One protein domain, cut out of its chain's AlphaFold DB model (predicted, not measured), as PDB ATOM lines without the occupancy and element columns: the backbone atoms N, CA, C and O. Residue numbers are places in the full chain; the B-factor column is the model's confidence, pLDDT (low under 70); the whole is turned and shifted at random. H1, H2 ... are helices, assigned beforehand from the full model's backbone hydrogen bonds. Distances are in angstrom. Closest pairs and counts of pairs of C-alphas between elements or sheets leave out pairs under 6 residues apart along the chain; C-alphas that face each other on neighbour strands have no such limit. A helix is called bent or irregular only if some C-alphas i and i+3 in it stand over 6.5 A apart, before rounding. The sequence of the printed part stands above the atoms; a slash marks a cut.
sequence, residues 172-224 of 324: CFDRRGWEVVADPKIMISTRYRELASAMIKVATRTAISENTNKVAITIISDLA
ATOM      1  N   CYS A 172     -34.345   1.209   7.957       54.47
ATOM      2  CA  CYS A 172     -32.977   1.690   7.884       54.47
ATOM      3  C   CYS A 172     -32.221   0.765   6.939       54.47
ATOM      4  O   CYS A 172     -31.907  -0.342   7.334       54.47
ATOM      5  N   PHE A 173     -31.906   1.183   5.718       53.94
ATOM      6  CA  PHE A 173     -31.098   0.357   4.816       53.94
ATOM      7  C   PHE A 173     -29.596   0.604   5.035       53.94
ATOM      8  O   PHE A 173     -29.165   1.750   5.203       53.94
ATOM      9  N   ASP A 174     -28.786  -0.456   5.039       51.91
ATOM     10  CA  ASP A 174     -27.327  -0.354   5.052       51.91
ATOM     11  C   ASP A 174     -26.807   0.223   3.715       51.91
ATOM     12  O   ASP A 174     -27.553   0.453   2.761       51.91
ATOM     13  N   ARG A 175     -25.493   0.475   3.606       53.84
ATOM     14  CA  ARG A 175     -24.889   0.993   2.357       53.84
ATOM     15  C   ARG A 175     -25.060   0.065   1.145       53.84
ATOM     16  O   ARG A 175     -24.799   0.503   0.030       53.84
ATOM     17  N   ARG A 176     -25.441  -1.191   1.368       61.44
ATOM     18  CA  ARG A 176     -25.672  -2.226   0.358       61.44
ATOM     19  C   ARG A 176     -27.171  -2.475   0.125       61.44
ATOM     20  O   ARG A 176     -27.499  -3.363  -0.649       61.44
ATOM     21  N   GLY A 177     -28.056  -1.684   0.739       53.16
ATOM     22  CA  GLY A 177     -29.502  -1.776   0.548       53.16
ATOM     23  C   GLY A 177     -30.194  -2.850   1.389       53.16
ATOM     24  O   GLY A 177     -31.357  -3.133   1.129       53.16
ATOM     25  N   TRP A 178     -29.526  -3.437   2.385       48.59
ATOM     26  CA  TRP A 178     -30.142  -4.411   3.291       48.59
ATOM     27  C   TRP A 178     -30.870  -3.703   4.416       48.59
ATOM     28  O   TRP A 178     -30.316  -2.788   5.024       48.59
ATOM     29  N   GLU A 179     -32.084  -4.145   4.721       53.31
ATOM     30  CA  GLU A 179     -32.800  -3.681   5.899       53.31
ATOM     31  C   GLU A 179     -31.984  -4.020   7.155       53.31
ATOM     32  O   GLU A 179     -31.718  -5.176   7.485       53.31
ATOM     33  N   VAL A 180     -31.534  -2.981   7.850       60.44
ATOM     34  CA  VAL A 180     -30.925  -3.086   9.166       60.44
ATOM     35  C   VAL A 180     -32.052  -3.455  10.113       60.44
ATOM     36  O   VAL A 180     -32.850  -2.594  10.487       60.44
ATOM     37  N   VAL A 181     -32.094  -4.731  10.499       55.53
ATOM     38  CA  VAL A 181     -32.984  -5.235  11.548       55.53
ATOM     39  C   VAL A 181     -32.834  -4.326  12.765       55.53
ATOM     40  O   VAL A 181     -31.763  -4.240  13.376       55.53
ATOM     41  N   ALA A 182     -33.889  -3.569  13.067       57.75
ATOM     42  CA  ALA A 182     -33.877  -2.628  14.170       57.75
ATOM     43  C   ALA A 182     -33.739  -3.405  15.485       57.75
ATOM     44  O   ALA A 182     -34.469  -4.363  15.725       57.75
ATOM     45  N   ASP A 183     -32.810  -2.975  16.342       64.31
ATOM     46  CA  ASP A 183     -32.670  -3.493  17.706       64.31
ATOM     47  C   ASP A 183     -34.066  -3.546  18.367       64.31
ATOM     48  O   ASP A 183     -34.771  -2.526  18.352       64.31
ATOM     49  N   PRO A 184     -34.494  -4.688  18.943       70.12
ATOM     50  CA  PRO A 184     -35.795  -4.820  19.597       70.12
ATOM     51  C   PRO A 184     -36.094  -3.681  20.585       70.12
ATOM     52  O   PRO A 184     -37.232  -3.211  20.682       70.12
ATOM     53  N   LYS A 185     -35.065  -3.143  21.256       68.94
ATOM     54  CA  LYS A 185     -35.194  -1.985  22.155       68.94
ATOM     55  C   LYS A 185     -35.584  -0.700  21.418       68.94
ATOM     56  O   LYS A 185     -36.360   0.102  21.940       68.94
ATOM     57  N   ILE A 186     -35.078  -0.495  20.200       66.06
ATOM     58  CA  ILE A 186     -35.429   0.648  19.343       66.06
ATOM     59  C   ILE A 186     -36.878   0.522  18.862       66.06
ATOM     60  O   ILE A 186     -37.599   1.523  18.850       66.06
ATOM     61  N   MET A 187     -37.333  -0.687  18.527       68.31
ATOM     62  CA  MET A 187     -38.721  -0.921  18.114       68.31
ATOM     63  C   MET A 187     -39.712  -0.615  19.240       68.31
ATOM     64  O   MET A 187     -40.659   0.146  19.032       68.31
ATOM     65  N   ILE A 188     -39.458  -1.127  20.451       73.50
ATOM     66  CA  ILE A 188     -40.277  -0.834  21.639       73.50
ATOM     67  C   ILE A 188     -40.285   0.674  21.923       73.50
ATOM     68  O   ILE A 188     -41.348   1.272  22.088       73.50
ATOM     69  N   SER A 189     -39.113   1.321  21.894       69.00
ATOM     70  CA  SER A 189     -38.998   2.773  22.088       69.00
ATOM     71  C   SER A 189     -39.787   3.576  21.047       69.00
ATOM     72  O   SER A 189     -40.357   4.616  21.379       69.00
ATOM     73  N   THR A 190     -39.836   3.115  19.796       70.06
ATOM     74  CA  THR A 190     -40.572   3.785  18.713       70.06
ATOM     75  C   THR A 190     -42.081   3.671  18.925       70.06
ATOM     76  O   THR A 190     -42.765   4.694  18.919       70.06
ATOM     77  N   ARG A 191     -42.585   2.464  19.222       78.06
ATOM     78  CA  ARG A 191     -44.010   2.216  19.519       78.06
ATOM     79  C   ARG A 191     -44.489   3.031  20.722       78.06
ATOM     80  O   ARG A 191     -45.486   3.745  20.630       78.06
ATOM     81  N   TYR A 192     -43.733   3.001  21.823       79.38
ATOM     82  CA  TYR A 192     -44.029   3.801  23.015       79.38
ATOM     83  C   TYR A 192     -44.109   5.302  22.692       79.38
ATOM     84  O   TYR A 192     -45.016   6.002  23.141       79.38
ATOM     85  N   ARG A 193     -43.178   5.807  21.876       68.50
ATOM     86  CA  ARG A 193     -43.084   7.231  21.522       68.50
ATOM     87  C   ARG A 193     -44.257   7.722  20.681       68.50
ATOM     88  O   ARG A 193     -44.693   8.861  20.857       68.50
ATOM     89  N   GLU A 194     -44.746   6.896  19.763       78.06
ATOM     90  CA  GLU A 194     -45.934   7.203  18.966       78.06
ATOM     91  C   GLU A 194     -47.183   7.260  19.847       78.06
ATOM     92  O   GLU A 194     -47.914   8.255  19.809       78.06
ATOM     93  N   LEU A 195     -47.356   6.257  20.713       83.81
ATOM     94  CA  LEU A 195     -48.484   6.171  21.635       83.81
ATOM     95  C   LEU A 195     -48.505   7.343  22.630       83.81
ATOM     96  O   LEU A 195     -49.513   8.039  22.750       83.81
ATOM     97  N   ALA A 196     -47.379   7.624  23.289       81.06
ATOM     98  CA  ALA A 196     -47.274   8.702  24.272       81.06
ATOM     99  C   ALA A 196     -47.598  10.077  23.661       81.06
ATOM    100  O   ALA A 196     -48.311  10.879  24.263       81.06
ATOM    101  N   SER A 197     -47.126  10.352  22.437       76.75
ATOM    102  CA  SER A 197     -47.424  11.619  21.760       76.75
ATOM    103  C   SER A 197     -48.911  11.781  21.439       76.75
ATOM    104  O   SER A 197     -49.418  12.902  21.524       76.75
ATOM    105  N   ALA A 198     -49.600  10.705  21.054       82.19
ATOM    106  CA  ALA A 198     -51.038  10.738  20.808       82.19
ATOM    107  C   ALA A 198     -51.811  11.003  22.108       82.19
ATOM    108  O   ALA A 198     -52.648  11.906  22.149       82.19
ATOM    109  N   MET A 199     -51.453  10.304  23.189       85.25
ATOM    110  CA  MET A 199     -52.095  10.460  24.497       85.25
ATOM    111  C   MET A 199     -51.955  11.877  25.061       85.25
ATOM    112  O   MET A 199     -52.934  12.452  25.530       85.25
ATOM    113  N   ILE A 200     -50.776  12.493  24.943       82.06
ATOM    114  CA  ILE A 200     -50.549  13.872  25.409       82.06
ATOM    115  C   ILE A 200     -51.433  14.873  24.649       82.06
ATOM    116  O   ILE A 200     -51.996  15.792  25.248       82.06
ATOM    117  N   LYS A 201     -51.608  14.702  23.332       81.56
ATOM    118  CA  LYS A 201     -52.506  15.562  22.541       81.56
ATOM    119  C   LYS A 201     -53.960  15.435  22.989       81.56
ATOM    120  O   LYS A 201     -54.647  16.446  23.089       81.56
ATOM    121  N   VAL A 202     -54.415  14.213  23.266       86.00
ATOM    122  CA  VAL A 202     -55.765  13.973  23.787       86.00
ATOM    123  C   VAL A 202     -55.917  14.641  25.153       86.00
ATOM    124  O   VAL A 202     -56.794  15.487  25.303       86.00
ATOM    125  N   ALA A 203     -55.003  14.375  26.090       85.62
ATOM    126  CA  ALA A 203     -55.043  14.919  27.448       85.62
ATOM    127  C   ALA A 203     -55.057  16.458  27.479       85.62
ATOM    128  O   ALA A 203     -55.868  17.068  28.171       85.62
ATOM    129  N   THR A 204     -54.198  17.104  26.683       84.31
ATOM    130  CA  THR A 204     -54.153  18.578  26.598       84.31
ATOM    131  C   THR A 204     -55.445  19.181  26.047       84.31
ATOM    132  O   THR A 204     -55.803  20.297  26.421       84.31
ATOM    133  N   ARG A 205     -56.166  18.467  25.173       82.62
ATOM    134  CA  ARG A 205     -57.432  18.941  24.605       82.62
ATOM    135  C   ARG A 205     -58.614  18.694  25.539       82.62
ATOM    136  O   ARG A 205     -59.472  19.565  25.657       82.62
ATOM    137  N   THR A 206     -58.654  17.536  26.190       88.12
ATOM    138  CA  THR A 206     -59.762  17.122  27.064       88.12
ATOM    139  C   THR A 206     -59.731  17.823  28.417       88.12
ATOM    140  O   THR A 206     -60.783  17.985  29.024       88.12
ATOM    141  N   ALA A 207     -58.568  18.317  28.857       86.81
ATOM    142  CA  ALA A 207     -58.419  19.104  30.084       86.81
ATOM    143  C   ALA A 207     -59.192  20.441  30.081       86.81
ATOM    144  O   ALA A 207     -59.357  21.054  31.129       86.81
ATOM    145  N   ILE A 208     -59.664  20.904  28.918       85.50
ATOM    146  CA  ILE A 208     -60.358  22.192  28.770       85.50
ATOM    147  C   ILE A 208     -61.816  22.120  29.266       85.50
ATOM    148  O   ILE A 208     -62.370  23.137  29.673       85.50
ATOM    149  N   SER A 209     -62.453  20.943  29.238       90.81
ATOM    150  CA  SER A 209     -63.845  20.759  29.669       90.81
ATOM    151  C   SER A 209     -63.994  19.518  30.540       90.81
ATOM    152  O   SER A 209     -63.498  18.439  30.214       90.81
ATOM    153  N   GLU A 210     -64.737  19.653  31.635       90.50
ATOM    154  CA  GLU A 210     -64.946  18.566  32.588       90.50
ATOM    155  C   GLU A 210     -65.667  17.363  31.958       90.50
ATOM    156  O   GLU A 210     -65.285  16.215  32.195       90.50
ATOM    157  N   ASN A 211     -66.646  17.612  31.085       88.25
ATOM    158  CA  ASN A 211     -67.374  16.551  30.388       88.25
ATOM    159  C   ASN A 211     -66.448  15.764  29.451       88.25
ATOM    160  O   ASN A 211     -66.460  14.534  29.457       88.25
ATOM    161  N   THR A 212     -65.592  16.454  28.687       87.88
ATOM    162  CA  THR A 212     -64.621  15.783  27.807       87.88
ATOM    163  C   THR A 212     -63.539  15.047  28.588       87.88
ATOM    164  O   THR A 212     -63.070  14.004  28.139       87.88
ATOM    165  N   ASN A 213     -63.163  15.553  29.765       91.06
ATOM    166  CA  ASN A 213     -62.193  14.903  30.637       91.06
ATOM    167  C   ASN A 213     -62.735  13.577  31.197       91.06
ATOM    168  O   ASN A 213     -62.049  12.562  31.132       91.06
ATOM    169  N   LYS A 214     -63.994  13.560  31.663       91.50
ATOM    170  CA  LYS A 214     -64.662  12.340  32.154       91.50
ATOM    171  C   LYS A 214     -64.718  11.252  31.080       91.50
ATOM    172  O   LYS A 214     -64.323  10.121  31.342       91.50
ATOM    173  N   VAL A 215     -65.126  11.603  29.857       92.94
ATOM    174  CA  VAL A 215     -65.158  10.660  28.722       92.94
ATOM    175  C   VAL A 215     -63.762  10.109  28.417       92.94
ATOM    176  O   VAL A 215     -63.597   8.901  28.255       92.94
ATOM    177  N   ALA A 216     -62.746  10.975  28.376       91.25
ATOM    178  CA  ALA A 216     -61.374  10.565  28.091       91.25
ATOM    179  C   ALA A 216     -60.823   9.593  29.144       91.25
ATOM    180  O   ALA A 216     -60.220   8.586  28.778       91.25
ATOM    181  N   ILE A 217     -61.068   9.852  30.432       91.56
ATOM    182  CA  ILE A 217     -60.632   8.976  31.530       91.56
ATOM    183  C   ILE A 217     -61.276   7.589  31.411       91.56
ATOM    184  O   ILE A 217     -60.572   6.585  31.524       91.56
ATOM    185  N   THR A 218     -62.581   7.514  31.128       93.69
ATOM    186  CA  THR A 218     -63.281   6.230  30.964       93.69
ATOM    187  C   THR A 218     -62.706   5.419  29.802       93.69
ATOM    188  O   THR A 218     -62.424   4.234  29.966       93.69
ATOM    189  N   ILE A 219     -62.469   6.053  28.649       93.50
ATOM    190  CA  ILE A 219     -61.895   5.379  27.472       93.50
ATOM    191  C   ILE A 219     -60.457   4.920  27.741       93.50
ATOM    192  O   ILE A 219     -60.094   3.809  27.368       93.50
ATOM    193  N   ILE A 220     -59.637   5.741  28.403       92.25
ATOM    194  CA  ILE A 220     -58.263   5.364  28.765       92.25
ATOM    195  C   ILE A 220     -58.268   4.170  29.727       92.25
ATOM    196  O   ILE A 220     -57.445   3.270  29.579       92.25
ATOM    197  N   SER A 221     -59.207   4.130  30.679       92.00
ATOM    198  CA  SER A 221     -59.365   2.994  31.591       92.00
ATOM    199  C   SER A 221     -59.767   1.709  30.858       92.00
ATOM    200  O   SER A 221     -59.185   0.658  31.122       92.00
ATOM    201  N   ASP A 222     -60.714   1.782  29.916       93.62
ATOM    202  CA  ASP A 222     -61.106   0.628  29.091       93.62
ATOM    203  C   ASP A 222     -59.944   0.135  28.220       93.62
ATOM    204  O   ASP A 222     -59.649  -1.059  28.172       93.62
ATOM    205  N   LEU A 223     -59.218   1.065  27.595       93.00
ATOM    206  CA  LEU A 223     -58.038   0.747  26.800       93.00
ATOM    207  C   LEU A 223     -56.963   0.048  27.639       93.00
ATOM    208  O   LEU A 223     -56.415  -0.954  27.190       93.00
ATOM    209  N   ALA A 224     -56.675   0.545  28.846       90.88
ATOM    210  CA  ALA A 224     -55.695  -0.070  29.738       90.88
ATOM    211  C   ALA A 224     -56.074  -1.524  30.062       90.88
ATOM    212  O   ALA A 224     -55.243  -2.414  29.917       90.88
TER     213      ALA A 224
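This is residues 172 to 224 of the 324 residues of the protein "Protein FAR1-RELATED SEQUENCE" of Coffea arabica (UniProt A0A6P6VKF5). A long helix, H1, has a shorter helix, H2, folding back beside its far end as a narrow, open V, while a hooked tail without a named element, residues 172 to 183, leads away from its other end. H1 and the tail make the length, and residues 174 to 179 and 183 to 198, of which 184 to 198 belong to H1, stand free. The printed part has 53 residues with two named helices, H1 then H2, and no named strand; its class is all helix. It is extended, with a radius of gyration of the C-alphas of 17.5 A and spans of 55 by 19 by 12 A.

H1 is residues 184 to 206, 33.3 A from first to last C-alpha, beginning at C-alpha 184 at (-35.795, -4.820, 19.597). H2 is residues 210 to 224, 21.0 A long in the same measure, ending at C-alpha 224 at (-55.695, -0.070, 29.738). Neither helix is bent.

H1 touches H2 with residues 202 to 206 alone, and H2 touches H1 with residues 212 to 216 alone. Their closest C-alphas, those of Thr 206 and Asn 213, are 4.9 A apart. They form a helical hairpin, running opposite ways at a shallow tilt of 23 degrees. Their centres are 16.9 A apart. In H1 and H2 every O i to N i+4 pair is within hydrogen-bond range.

The two C-alphas farthest apart, those of Arg 176 and Glu 210, are separated by 54.9 A. The printed part has no cut, and the link from H1 to H2, of 3 residues, is tight. The mean pLDDT of the printed part is 77.3; residues 172 to 183, 185 to 187, 189 and 193 are under 70.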